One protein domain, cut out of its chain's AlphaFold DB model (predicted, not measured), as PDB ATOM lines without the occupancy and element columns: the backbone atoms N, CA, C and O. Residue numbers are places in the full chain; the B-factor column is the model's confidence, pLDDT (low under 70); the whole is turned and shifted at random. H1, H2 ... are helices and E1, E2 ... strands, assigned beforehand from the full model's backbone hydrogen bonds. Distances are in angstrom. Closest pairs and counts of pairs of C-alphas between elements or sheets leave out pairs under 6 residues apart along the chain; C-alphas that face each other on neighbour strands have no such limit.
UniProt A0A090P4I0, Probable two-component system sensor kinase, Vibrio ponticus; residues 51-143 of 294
ATOM      1  N   GLU A  51     -41.491  59.704 -53.245       84.06
ATOM      2  CA  GLU A  51     -42.598  58.775 -52.962       84.06
ATOM      3  C   GLU A  51     -42.564  57.439 -53.725       84.06
ATOM      4  O   GLU A  51     -42.796  56.419 -53.076       84.06
ATOM      5  N   PRO A  52     -42.230  57.364 -55.032       85.25
ATOM      6  CA  PRO A  52     -42.159  56.070 -55.716       85.25
ATOM      7  C   PRO A  52     -41.105  55.136 -55.108       85.25
ATOM      8  O   PRO A  52     -41.342  53.937 -54.991       85.25
ATOM      9  N   VAL A  53     -39.974  55.680 -54.642       85.12
ATOM     10  CA  VAL A  53     -38.928  54.885 -53.980       85.12
ATOM     11  C   VAL A  53     -39.393  54.444 -52.595       85.12
ATOM     12  O   VAL A  53     -39.197  53.289 -52.221       85.12
ATOM     13  N   LYS A  54     -40.066  55.325 -51.838       87.31
ATOM     14  CA  LYS A  54     -40.654  54.936 -50.547       87.31
ATOM     15  C   LYS A  54     -41.688  53.827 -50.710       87.31
ATOM     16  O   LYS A  54     -41.750  52.939 -49.867       87.31
ATOM     17  N   GLN A  55     -42.491  53.881 -51.771       90.00
ATOM     18  CA  GLN A  55     -43.486  52.855 -52.050       90.00
ATOM     19  C   GLN A  55     -42.823  51.515 -52.355       90.00
ATOM     20  O   GLN A  55     -43.119  50.544 -51.674       90.00
ATOM     21  N   GLN A  56     -41.839  51.496 -53.256       89.75
ATOM     22  CA  GLN A  56     -41.073  50.287 -53.562       89.75
ATOM     23  C   GLN A  56     -40.441  49.667 -52.306       89.75
ATOM     24  O   GLN A  56     -40.463  48.457 -52.115       89.75
ATOM     25  N   MET A  57     -39.908  50.496 -51.408       90.56
ATOM     26  CA  MET A  57     -39.350  50.039 -50.137       90.56
ATOM     27  C   MET A  57     -40.397  49.459 -49.175       90.56
ATOM     28  O   MET A  57     -40.117  48.478 -48.489       90.56
ATOM     29  N   ARG A  58     -41.605  50.037 -49.130       92.00
ATOM     30  CA  ARG A  58     -42.737  49.469 -48.380       92.00
ATOM     31  C   ARG A  58     -43.182  48.133 -48.970       92.00
ATOM     32  O   ARG A  58     -43.462  47.213 -48.209       92.00
ATOM     33  N   ASP A  59     -43.186  48.009 -50.292       93.00
ATOM     34  CA  ASP A  59     -43.550  46.768 -50.975       93.00
ATOM     35  C   ASP A  59     -42.534  45.652 -50.656       93.00
ATOM     36  O   ASP A  59     -42.931  44.529 -50.348       93.00
ATOM     37  N   LEU A  60     -41.232  45.971 -50.617       92.62
ATOM     38  CA  LEU A  60     -40.182  45.045 -50.161       92.62
ATOM     39  C   LEU A  60     -40.369  44.633 -48.693       92.62
ATOM     40  O   LEU A  60     -40.226  43.460 -48.360       92.62
ATOM     41  N   ALA A  61     -40.723  45.573 -47.814       92.62
ATOM     42  CA  ALA A  61     -41.013  45.274 -46.411       92.62
ATOM     43  C   ALA A  61     -42.237  44.359 -46.249       92.62
ATOM     44  O   ALA A  61     -42.238  43.463 -45.400       92.62
ATOM     45  N   SER A  62     -43.261  44.541 -47.086       93.06
ATOM     46  CA  SER A  62     -44.428  43.657 -47.117       93.06
ATOM     47  C   SER A  62     -44.047  42.242 -47.560       93.06
ATOM     48  O   SER A  62     -44.475  41.284 -46.925       93.06
ATOM     49  N   GLN A  63     -43.221  42.102 -48.604       92.00
ATOM     50  CA  GLN A  63     -42.737  40.796 -49.077       92.00
ATOM     51  C   GLN A  63     -41.904  40.082 -48.008       92.00
ATOM     52  O   GLN A  63     -42.164  38.921 -47.701       92.00
ATOM     53  N   ALA A  64     -40.966  40.798 -47.380       90.94
ATOM     54  CA  ALA A  64     -40.160  40.261 -46.291       90.94
ATOM     55  C   ALA A  64     -41.031  39.796 -45.111       90.94
ATOM     56  O   ALA A  64     -40.774  38.743 -44.539       90.94
ATOM     57  N   SER A  65     -42.085  40.545 -44.767       90.94
ATOM     58  CA  SER A  65     -43.000  40.164 -43.679       90.94
ATOM     59  C   SER A  65     -43.700  38.829 -43.948       90.94
ATOM     60  O   SER A  65     -43.745  37.985 -43.059       90.94
ATOM     61  N   VAL A  66     -44.180  38.608 -45.178       90.44
ATOM     62  CA  VAL A  66     -44.845  37.354 -45.576       90.44
ATOM     63  C   VAL A  66     -43.879  36.166 -45.518       90.44
ATOM     64  O   VAL A  66     -44.233  35.103 -45.011       90.44
ATOM     65  N   LEU A  67     -42.638  36.347 -45.977       89.25
ATOM     66  CA  LEU A  67     -41.614  35.296 -45.931       89.25
ATOM     67  C   LEU A  67     -41.246  34.919 -44.486       89.25
ATOM     68  O   LEU A  67     -41.143  33.740 -44.155       89.25
ATOM     69  N   ILE A  68     -41.148  35.910 -43.592       88.38
ATOM     70  CA  ILE A  68     -40.905  35.677 -42.159       88.38
ATOM     71  C   ILE A  68     -42.057  34.888 -41.516       88.38
ATOM     72  O   ILE A  68     -41.804  34.024 -40.679       88.38
ATOM     73  N   GLU A  69     -43.309  35.177 -41.882       86.19
ATOM     74  CA  GLU A  69     -44.487  34.453 -41.376       86.19
ATOM     75  C   GLU A  69     -44.559  33.009 -41.887       86.19
ATOM     76  O   GLU A  69     -45.013  32.125 -41.161       86.19
ATOM     77  N   THR A  70     -44.078  32.769 -43.107       84.19
ATOM     78  CA  THR A  70     -44.023  31.433 -43.722       84.19
ATOM     79  C   THR A  70     -42.960  30.548 -43.050       84.19
ATOM     80  O   THR A  70     -43.126  29.332 -42.975       84.19
ATOM     81  N   GLY A  71     -41.919  31.160 -42.470       77.69
ATOM     82  CA  GLY A  71     -40.963  30.510 -41.567       77.69
ATOM     83  C   GLY A  71     -39.751  29.859 -42.239       77.69
ATOM     84  O   GLY A  71     -38.931  29.269 -41.536       77.69
ATOM     85  N   ASP A  72     -39.608  29.984 -43.560       85.31
ATOM     86  CA  ASP A  72     -38.443  29.503 -44.309       85.31
ATOM     87  C   ASP A  72     -37.377  30.610 -44.423       85.31
ATOM     88  O   ASP A  72     -37.519  31.593 -45.156       85.31
ATOM     89  N   MET A  73     -36.301  30.470 -43.645       85.44
ATOM     90  CA  MET A  73     -35.211  31.452 -43.604       85.44
ATOM     91  C   MET A  73     -34.251  31.331 -44.790       85.44
ATOM     92  O   MET A  73     -33.536  32.295 -45.079       85.44
ATOM     93  N   ASP A  74     -34.234  30.186 -45.475       87.81
ATOM     94  CA  ASP A  74     -33.412  29.988 -46.666       87.81
ATOM     95  C   ASP A  74     -34.085  30.662 -47.871       87.81
ATOM     96  O   ASP A  74     -33.429  31.401 -48.607       87.81
ATOM     97  N   GLU A  75     -35.415  30.556 -47.987       89.44
ATOM     98  CA  GLU A  75     -36.196  31.307 -48.982       89.44
ATOM     99  C   GLU A  75     -36.064  32.829 -48.783       89.44
ATOM    100  O   GLU A  75     -35.889  33.587 -49.744       89.44
ATOM    101  N   LEU A  76     -36.070  33.292 -47.526       90.06
ATOM    102  CA  LEU A  76     -35.810  34.696 -47.210       90.06
ATOM    103  C   LEU A  76     -34.396  35.116 -47.641       90.06
ATOM    104  O   LEU A  76     -34.235  36.183 -48.231       90.06
ATOM    105  N   ALA A  77     -33.375  34.292 -47.388       90.56
ATOM    106  CA  ALA A  77     -31.996  34.585 -47.781       90.56
ATOM    107  C   ALA A  77     -31.830  34.693 -49.308       90.56
ATOM    108  O   ALA A  77     -31.133  35.592 -49.795       90.56
ATOM    109  N   ASP A  78     -32.492  33.812 -50.058       91.62
ATOM    110  CA  ASP A  78     -32.506  33.836 -51.520       91.62
ATOM    111  C   ASP A  78     -33.221  35.080 -52.052       91.62
ATOM    112  O   ASP A  78     -32.693  35.778 -52.926       91.62
ATOM    113  N   TRP A  79     -34.372  35.432 -51.468       93.06
ATOM    114  CA  TRP A  79     -35.086  36.663 -51.803       93.06
ATOM    115  C   TRP A  79     -34.240  37.908 -51.531       93.06
ATOM    116  O   TRP A  79     -34.183  38.792 -52.388       93.06
ATOM    117  N   GLU A  80     -33.549  37.982 -50.387       90.69
ATOM    118  CA  GLU A  80     -32.677  39.111 -50.046       90.69
ATOM    119  C   GLU A  80     -31.501  39.256 -51.030       90.69
ATOM    120  O   GLU A  80     -31.112  40.377 -51.362       90.69
ATOM    121  N   ASN A  81     -30.927  38.143 -51.503       90.12
ATOM    122  CA  ASN A  81     -29.856  38.136 -52.509       90.12
ATOM    123  C   ASN A  81     -30.347  38.528 -53.909       90.12
ATOM    124  O   ASN A  81     -29.578  39.098 -54.684       90.12
ATOM    125  N   ALA A  82     -31.606  38.231 -54.236       91.06
ATOM    126  CA  ALA A  82     -32.209  38.567 -55.522       91.06
ATOM    127  C   ALA A  82     -32.553  40.062 -55.660       91.06
ATOM    128  O   ALA A  82     -32.786  40.538 -56.775       91.06
ATOM    129  N   GLN A  83     -32.592  40.818 -54.556       90.62
ATOM    130  CA  GLN A  83     -32.946  42.233 -54.603       90.62
ATOM    131  C   GLN A  83     -31.836  43.097 -55.223       90.62
ATOM    132  O   GLN A  83     -30.650  42.886 -54.971       90.62
ATOM    133  N   PRO A  84     -32.198  44.163 -55.960       84.81
ATOM    134  CA  PRO A  84     -31.227  45.110 -56.513       84.81
ATOM    135  C   PRO A  84     -30.565  45.993 -55.437       84.81
ATOM    136  O   PRO A  84     -29.649  46.761 -55.734       84.81
ATOM    137  N   TYR A  85     -31.042  45.918 -54.191       88.06
ATOM    138  CA  TYR A  85     -30.522  46.663 -53.053       88.06
ATOM    139  C   TYR A  85     -29.753  45.743 -52.115       88.06
ATOM    140  O   TYR A  85     -30.184  44.631 -51.829       88.06
ATOM    141  N   TYR A  86     -28.661  46.251 -51.546       89.81
ATOM    142  CA  TYR A  86     -27.992  45.569 -50.443       89.81
ATOM    143  C   TYR A  86     -28.851  45.720 -49.179       89.81
ATOM    144  O   TYR A  86     -28.856  46.787 -48.554       89.81
ATOM    145  N   LEU A  87     -29.632  44.683 -48.860       93.12
ATOM    146  CA  LEU A  87     -30.589  44.672 -47.755       93.12
ATOM    147  C   LEU A  87     -30.500  43.416 -46.883       93.12
ATOM    148  O   LEU A  87     -30.002  42.377 -47.327       93.12
ATOM    149  N   PHE A  88     -30.978  43.553 -45.643       93.62
ATOM    150  CA  PHE A  88     -31.053  42.497 -44.631       93.62
ATOM    151  C   PHE A  88     -32.277  42.696 -43.738       93.62
ATOM    152  O   PHE A  88     -32.586  43.824 -43.340       93.62
ATOM    153  N   VAL A  89     -32.932  41.603 -43.369       93.00
ATOM    154  CA  VAL A  89     -33.889  41.547 -42.267       93.00
ATOM    155  C   VAL A  89     -33.117  41.319 -40.976       93.00
ATOM    156  O   VAL A  89     -32.433  40.310 -40.813       93.00
ATOM    157  N   LEU A  90     -33.232  42.268 -40.052       93.19
ATOM    158  CA  LEU A  90     -32.583  42.209 -38.750       93.19
ATOM    159  C   LEU A  90     -33.579  41.880 -37.643       93.19
ATOM    160  O   LEU A  90     -34.735  42.312 -37.673       93.19
ATOM    161  N   ASP A  91     -33.100  41.151 -36.646       90.19
ATOM    162  CA  ASP A  91     -33.814  40.862 -35.414       90.19
ATOM    163  C   ASP A  91     -33.767  42.050 -34.424       90.19
ATOM    164  O   ASP A  91     -33.210  43.122 -34.685       90.19
ATOM    165  N   LYS A  92     -34.320  41.840 -33.223       87.12
ATOM    166  CA  LYS A  92     -34.301  42.820 -32.117       87.12
ATOM    167  C   LYS A  92     -32.890  43.220 -31.672       87.12
ATOM    168  O   LYS A  92     -32.726  44.284 -31.078       87.12
ATOM    169  N   SER A  93     -31.899  42.372 -31.921       85.94
ATOM    170  CA  SER A  93     -30.499  42.555 -31.540       85.94
ATOM    171  C   SER A  93     -29.676  43.205 -32.657       85.94
ATOM    172  O   SER A  93     -28.464  43.354 -32.504       85.94
ATOM    173  N   SER A  94     -30.317  43.623 -33.759       86.31
ATOM    174  CA  SER A  94     -29.662  44.127 -34.977       86.31
ATOM    175  C   SER A  94     -28.752  43.099 -35.660       86.31
ATOM    176  O   SER A  94     -27.804  43.476 -36.348       86.31
ATOM    177  N   GLN A  95     -29.039  41.810 -35.473       89.62
ATOM    178  CA  GLN A  95     -28.364  40.705 -36.146       89.62
ATOM    179  C   GLN A  95     -29.214  40.199 -37.320       89.62
ATOM    180  O   GLN A  95     -30.441  40.294 -37.255       89.62
ATOM    181  N   PRO A  96     -28.602  39.679 -38.397       90.56
ATOM    182  CA  PRO A  96     -29.339  39.113 -39.522       90.56
ATOM    183  C   PRO A  96     -30.212  37.944 -39.070       90.56
ATOM    184  O   PRO A  96     -29.764  37.092 -38.305       90.56
ATOM    185  N   LEU A  97     -31.456  37.903 -39.546       88.94
ATOM    186  CA  LEU A  97     -32.368  36.785 -39.296       88.94
ATOM    187  C   LEU A  97     -31.996  35.550 -40.137       88.94
ATOM    188  O   LEU A  97     -32.284  34.421 -39.747       88.94
ATOM    189  N   THR A  98     -31.354  35.777 -41.284       89.00
ATOM    190  CA  THR A  98     -30.884  34.754 -42.225       89.00
ATOM    191  C   THR A  98     -29.425  34.370 -41.958       89.00
ATOM    192  O   THR A  98     -28.694  35.063 -41.253       89.00
ATOM    193  N   HIS A  99     -28.946  33.295 -42.592       85.38
ATOM    194  CA  HIS A  99     -27.544  32.851 -42.523       85.38
ATOM    195  C   HIS A  99     -26.546  33.774 -43.263       85.38
ATOM    196  O   HIS A  99     -25.370  33.432 -43.414       85.38
ATOM    197  N   ARG A 100     -26.991  34.930 -43.776       86.19
ATOM    198  CA  ARG A 100     -26.155  35.844 -44.561       86.19
ATOM    199  C   ARG A 100     -25.304  36.721 -43.650       86.19
ATOM    200  O   ARG A 100     -25.790  37.357 -42.721       86.19
ATOM    201  N   ASN A 101     -24.023  36.834 -43.989       86.19
ATOM    202  CA  ASN A 101     -23.097  37.698 -43.265       86.19
ATOM    203  C   ASN A 101     -23.135  39.131 -43.809       86.19
ATOM    204  O   ASN A 101     -22.942  39.369 -45.005       86.19
ATOM    205  N   MET A 102     -23.322  40.099 -42.913       88.75
ATOM    206  CA  MET A 102     -23.178  41.517 -43.239       88.75
ATOM    207  C   MET A 102     -21.700  41.892 -43.345       88.75
ATOM    208  O   MET A 102     -20.866  41.467 -42.548       88.75
ATOM    209  N   HIS A 103     -21.360  42.749 -44.305       88.88
ATOM    210  CA  HIS A 103     -20.014  43.312 -44.368       88.88
ATOM    211  C   HIS A 103     -19.755  44.231 -43.148       88.88
ATOM    212  O   HIS A 103     -20.640  45.026 -42.815       88.88
ATOM    213  N   PRO A 104     -18.548  44.255 -42.537       87.75
ATOM    214  CA  PRO A 104     -18.266  45.062 -41.334       87.75
ATOM    215  C   PRO A 104     -18.595  46.557 -41.483       87.75
ATOM    216  O   PRO A 104     -19.009  47.240 -40.547       87.75
ATOM    217  N   HIS A 105     -18.447  47.087 -42.700       85.56
ATOM    218  CA  HIS A 105     -18.805  48.474 -43.007       85.56
ATOM    219  C   HIS A 105     -20.321  48.749 -42.964       85.56
ATOM    220  O   HIS A 105     -20.726  49.876 -42.682       85.56
ATOM    221  N   PHE A 106     -21.160  47.755 -43.269       87.94
ATOM    222  CA  PHE A 106     -22.615  47.861 -43.152       87.94
ATOM    223  C   PHE A 106     -23.037  47.814 -41.684       87.94
ATOM    224  O   PHE A 106     -23.781  48.685 -41.245       87.94
ATOM    225  N   GLU A 107     -22.468  46.889 -40.908       88.12
ATOM    226  CA  GLU A 107     -22.714  46.770 -39.468       88.12
ATOM    227  C   GLU A 107     -22.368  48.067 -38.720       88.12
ATOM    228  O   GLU A 107     -23.176  48.601 -37.962       88.12
ATOM    229  N   PHE A 108     -21.213  48.669 -39.020       87.19
ATOM    230  CA  PHE A 108     -20.843  49.974 -38.467       87.19
ATOM    231  C   PHE A 108     -21.888  51.063 -38.770       87.19
ATOM    232  O   PHE A 108     -22.151  51.933 -37.934       87.19
ATOM    233  N   LYS A 109     -22.498  51.018 -39.961       86.69
ATOM    234  CA  LYS A 109     -23.505  51.990 -40.400       86.69
ATOM    235  C   LYS A 109     -24.875  51.796 -39.761       86.69
ATOM    236  O   LYS A 109     -25.658  52.743 -39.803       86.69
ATOM    237  N   LEU A 110     -25.158  50.654 -39.130       87.44
ATOM    238  CA  LEU A 110     -26.416  50.432 -38.403       87.44
ATOM    239  C   LEU A 110     -26.613  51.457 -37.277       87.44
ATOM    240  O   LEU A 110     -27.735  51.872 -37.004       87.44
ATOM    241  N   LYS A 111     -25.522  51.983 -36.706       86.81
ATOM    242  CA  LYS A 111     -25.547  53.084 -35.722       86.81
ATOM    243  C   LYS A 111     -26.118  54.398 -36.274       86.81
ATOM    244  O   LYS A 111     -26.436  55.299 -35.506       86.81
ATOM    245  N   PHE A 112     -26.219  54.516 -37.597       86.19
ATOM    246  CA  PHE A 112     -26.742  55.676 -38.317       86.19
ATOM    247  C   PHE A 112     -27.991  55.325 -39.139       86.19
ATOM    248  O   PHE A 112     -28.274  55.998 -40.134       86.19
ATOM    249  N   LEU A 113     -28.705  54.262 -38.753       86.69
ATOM    250  CA  LEU A 113     -29.960  53.854 -39.375       86.69
ATOM    251  C   LEU A 113     -30.973  55.005 -39.345       86.69
ATOM    252  O   LEU A 113     -31.141  55.679 -38.327       86.69
ATOM    253  N   ARG A 114     -31.645  55.233 -40.473       87.62
ATOM    254  CA  ARG A 114     -32.681  56.258 -40.625       87.62
ATOM    255  C   ARG A 114     -34.013  55.615 -40.952       87.62
ATOM    256  O   ARG A 114     -34.061  54.614 -41.649       87.62
ATOM    257  N   GLU A 115     -35.102  56.219 -40.511       86.62
ATOM    258  CA  GLU A 115     -36.439  55.788 -40.919       86.62
ATOM    259  C   GLU A 115     -36.737  56.204 -42.368       86.62
ATOM    260  O   GLU A 115     -36.184  57.182 -42.875       86.62
ATOM    261  N   LEU A 116     -37.664  55.504 -43.027       82.19
ATOM    262  CA  LEU A 116     -38.062  55.745 -44.425       82.19
ATOM    263  C   LEU A 116     -38.523  57.189 -44.725       82.19
ATOM    264  O   LEU A 116     -38.435  57.650 -45.863       82.19
ATOM    265  N   GLY A 117     -39.019  57.909 -43.715       78.50
ATOM    266  CA  GLY A 117     -39.443  59.311 -43.820       78.50
ATOM    267  C   GLY A 117     -38.414  60.336 -43.334       78.50
ATOM    268  O   GLY A 117     -38.667  61.537 -43.426       78.50
ATOM    269  N   ALA A 118     -37.276  59.894 -42.798       80.19
ATOM    270  CA  ALA A 118     -36.293  60.786 -42.207       80.19
ATOM    271  C   ALA A 118     -35.489  61.539 -43.278       80.19
ATOM    272  O   ALA A 118     -35.229  61.041 -44.373       80.19
ATOM    273  N   ASN A 119     -35.043  62.748 -42.931       73.81
ATOM    274  CA  ASN A 119     -34.118  63.505 -43.767       73.81
ATOM    275  C   ASN A 119     -32.791  62.728 -43.880       73.81
ATOM    276  O   ASN A 119     -32.209  62.337 -42.862       73.81
ATOM    277  N   LEU A 120     -32.320  62.504 -45.107       71.94
ATOM    278  CA  LEU A 120     -31.122  61.710 -45.402       71.94
ATOM    279  C   LEU A 120     -29.829  62.371 -44.894       71.94
ATOM    280  O   LEU A 120     -28.837  61.682 -44.647       71.94
ATOM    281  N   GLY A 121     -29.868  63.680 -44.624       63.94
ATOM    282  CA  GLY A 121     -28.725  64.484 -44.204       63.94
ATOM    283  C   GLY A 121     -27.604  64.531 -45.250       63.94
ATOM    284  O   GLY A 121     -27.604  63.812 -46.242       63.94
ATOM    285  N   GLU A 122     -26.604  65.379 -45.021       59.69
ATOM    286  CA  GLU A 122     -25.479  65.546 -45.961       59.69
ATOM    287  C   GLU A 122     -24.276  64.637 -45.644       59.69
ATOM    288  O   GLU A 122     -23.279  64.633 -46.360       59.69
ATOM    289  N   ARG A 123     -24.332  63.876 -44.541       56.44
ATOM    290  CA  ARG A 123     -23.130  63.311 -43.897       56.44
ATOM    291  C   ARG A 123     -22.798  61.855 -44.243       56.44
ATOM    292  O   ARG A 123     -21.747  61.385 -43.821       56.44
ATOM    293  N   VAL A 124     -23.650  61.116 -44.965       61.25
ATOM    294  CA  VAL A 124     -23.420  59.677 -45.220       61.25
ATOM    295  C   VAL A 124     -23.637  59.337 -46.691       61.25
ATOM    296  O   VAL A 124     -24.757  59.373 -47.179       61.25
ATOM    297  N   ALA A 125     -22.571  58.917 -47.381       61.34
ATOM    298  CA  ALA A 125     -22.575  58.670 -48.829       61.34
ATOM    299  C   ALA A 125     -23.501  57.529 -49.314       61.34
ATOM    300  O   ALA A 125     -23.678  57.374 -50.516       61.34
ATOM    301  N   LYS A 126     -24.072  56.725 -48.406       75.00
ATOM    302  CA  LYS A 126     -25.030  55.631 -48.664       75.00
ATOM    303  C   LYS A 126     -25.818  55.366 -47.372       75.00
ATOM    304  O   LYS A 126     -25.339  54.563 -46.559       75.00
ATOM    305  N   PRO A 127     -26.905  56.105 -47.092       83.75
ATOM    306  CA  PRO A 127     -27.650  55.956 -45.847       83.75
ATOM    307  C   PRO A 127     -28.318  54.579 -45.775       83.75
ATOM    308  O   PRO A 127     -28.703  54.013 -46.800       83.75
ATOM    309  N   LEU A 128     -28.432  54.044 -44.560       88.94
ATOM    310  CA  LEU A 128     -29.229  52.851 -44.293       88.94
ATOM    311  C   LEU A 128     -30.635  53.287 -43.897       88.94
ATOM    312  O   LEU A 128     -30.785  54.129 -43.009       88.94
ATOM    313  N   ILE A 129     -31.638  52.716 -44.555       90.69
ATOM    314  CA  ILE A 129     -33.048  52.968 -44.281       90.69
ATOM    315  C   ILE A 129     -33.639  51.750 -43.583       90.69
ATOM    316  O   ILE A 129     -33.620  50.655 -44.135       90.69
ATOM    317  N   GLY A 130     -34.134  51.953 -42.368       91.19
ATOM    318  CA  GLY A 130     -34.825  50.959 -41.565       91.19
ATOM    319  C   GLY A 130     -36.331  51.080 -41.732       91.19
ATOM    320  O   GLY A 130     -36.892  52.176 -41.634       91.19
ATOM    321  N   ILE A 131     -36.980  49.946 -41.968       93.31
ATOM    322  CA  ILE A 131     -38.433  49.823 -42.044       93.31
ATOM    323  C   ILE A 131     -38.849  48.779 -41.008       93.31
ATOM    324  O   ILE A 131     -38.439  47.621 -41.129       93.31
ATOM    325  N   PRO A 132     -39.612  49.164 -39.974       90.94
ATOM    326  CA  PRO A 132     -40.050  48.218 -38.961       90.94
ATOM    327  C   PRO A 132     -41.011  47.196 -39.578       90.94
ATOM    328  O   PRO A 132     -41.922  47.555 -40.324       90.94
ATOM    329  N   LEU A 133     -40.796  45.928 -39.247       90.00
ATOM    330  CA  LEU A 133     -41.618  44.783 -39.632       90.00
ATOM    331  C   LEU A 133     -42.368  44.243 -38.401       90.00
ATOM    332  O   LEU A 133     -42.192  44.711 -37.268       90.00
ATOM    333  N   ALA A 134     -43.182  43.206 -38.608       83.12
ATOM    334  CA  ALA A 134     -43.786  42.441 -37.519       83.12
ATOM    335  C   ALA A 134     -42.720  41.822 -36.582       83.12
ATOM    336  O   ALA A 134     -41.544  41.686 -36.922       83.12
ATOM    337  N   ASN A 135     -43.124  41.461 -35.359       82.19
ATOM    338  CA  ASN A 135     -42.274  40.808 -34.345       82.19
ATOM    339  C   ASN A 135     -41.033  41.596 -33.875       82.19
ATOM    340  O   ASN A 135     -40.169  41.039 -33.195       82.19
ATOM    341  N   LYS A 136     -41.006  42.916 -34.112       84.94
ATOM    342  CA  LYS A 136     -39.866  43.822 -33.866       84.94
ATOM    343  C   LYS A 136     -38.641  43.526 -34.747       84.94
ATOM    344  O   LYS A 136     -37.531  43.902 -34.373       84.94
ATOM    345  N   ASN A 137     -38.844  42.875 -35.888       91.00
ATOM    346  CA  ASN A 137     -37.813  42.764 -36.914       91.00
ATOM    347  C   ASN A 137     -37.749  44.074 -37.709       91.00
ATOM    348  O   ASN A 137     -38.704  44.850 -37.720       91.00
ATOM    349  N   THR A 138     -36.627  44.346 -38.366       92.62
ATOM    350  CA  THR A 138     -36.449  45.561 -39.175       92.62
ATOM    351  C   THR A 138     -35.816  45.203 -40.507       92.62
ATOM    352  O   THR A 138     -34.740  44.615 -40.538       92.62
ATOM    353  N   LEU A 139     -36.450  45.594 -41.612       93.44
ATOM    354  CA  LEU A 139     -35.817  45.542 -42.924       93.44
ATOM    355  C   LEU A 139     -34.870  46.734 -43.047       93.44
ATOM    356  O   LEU A 139     -35.309  47.883 -42.984       93.44
ATOM    357  N   VAL A 140     -33.580  46.469 -43.225       93.62
ATOM    358  CA  VAL A 140     -32.565  47.500 -43.433       93.62
ATOM    359  C   VAL A 140     -32.101  47.471 -44.877       93.62
ATOM    360  O   VAL A 140     -31.562  46.473 -45.343       93.62
ATOM    361  N   ILE A 141     -32.274  48.591 -45.576       92.12
ATOM    362  CA  ILE A 141     -31.930  48.751 -46.989       92.12
ATOM    363  C   ILE A 141     -30.814  49.788 -47.120       92.12
ATOM    364  O   ILE A 141     -30.952  50.922 -46.655       92.12
ATOM    365  N   GLN A 142     -29.708  49.440 -47.781       89.31
ATOM    366  CA  GLN A 142     -28.681  50.414 -48.144       89.31
ATOM    367  C   GLN A 142     -29.055  51.149 -49.429       89.31
ATOM    368  O   GLN A 142     -29.187  50.540 -50.491       89.31
ATOM    369  N   LEU A 143     -29.141  52.479 -49.355       84.25
ATOM    370  CA  LEU A 143     -29.390  53.295 -50.538       84.25
ATOM    371  C   LEU A 143     -28.152  53.336 -51.454       84.25
ATOM    372  O   LEU A 143     -27.076  53.744 -50.994       84.25
TER     373      LEU A 143
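Overview. This is residues 51 to 143 of the 294 residues of the protein "Probable two-component system sensor kinase" of Vibrio ponticus (UniProt A0A090P4I0). A small three-stranded sheet forms the core, with the long helix H1 slanting over one face and H2 folding back from H1 beside edge strand E1. Short H3 only grazes the sheet, between two long loops, residues 91 to 103 and 111 to 127. The 93 printed residues run H1, H2, E1, H3, E2, E3; the sheet's order is E1, E3, E2, antiparallel. The class is mixed, and the whole is compact, with a radius of gyration of the C-alphas of 12.5 A and spans of 38 by 30 by 24 A.

Arrangement. Start with H1, residues 51 to 70, on the sheet of E1, residues 87 to 90, E3, residues 138 to 142, and E2, residues 128 to 132. Its height over the sheet is 9.4 A; it lies over E2 and, only just, with 3 C-alphas, over E3, slantwise at 48 degrees to E2 on the local plane. Its closest C-alphas to E3 are Ala 61 and Leu 139, 6.3 A. With residues 64 to 68 alone it touches H2, residues 73 to 82, in a helical hairpin: a shallow tilt of 25 degrees, opposite ways, Leu 67 and Leu 76 closest at 6.0 A between C-alphas. H1 and H2 make two layers with the sheet, helices on one face of it. N 88 and O 140 are 3.0 A apart between E1 and E3; N 129 and O 141 are 2.8 A apart in the hairpin E2 and E3. H3, residues 104 to 110, is apart from H1 and H2; E1, H3, E2 form a split strand-helix-strand unit, E3 between its two strands, with a right-handed crossover. In H1, H2 and H3 every O i to N i+4 pair is within hydrogen-bond range.

Along the chain. Find C-alpha 51 at (-42.598, 58.775, -52.962); from there H1 runs 28.9 A to C-alpha 70. H2 spans 14.2 A, E1 9.5 A, H3 10.2 A and E2 12.9 A. E3 runs 12.8 A to C-alpha 142 at (-28.681, 50.414, -48.144).

Size, cuts and confidence. The two C-alphas farthest apart are those of Thr 70 and Glu 122, 38.9 A. The printed part has no cut; the links E1 to H3 and H3 to E2 are long. Look for pLDDT under 70 at residues 121 to 125.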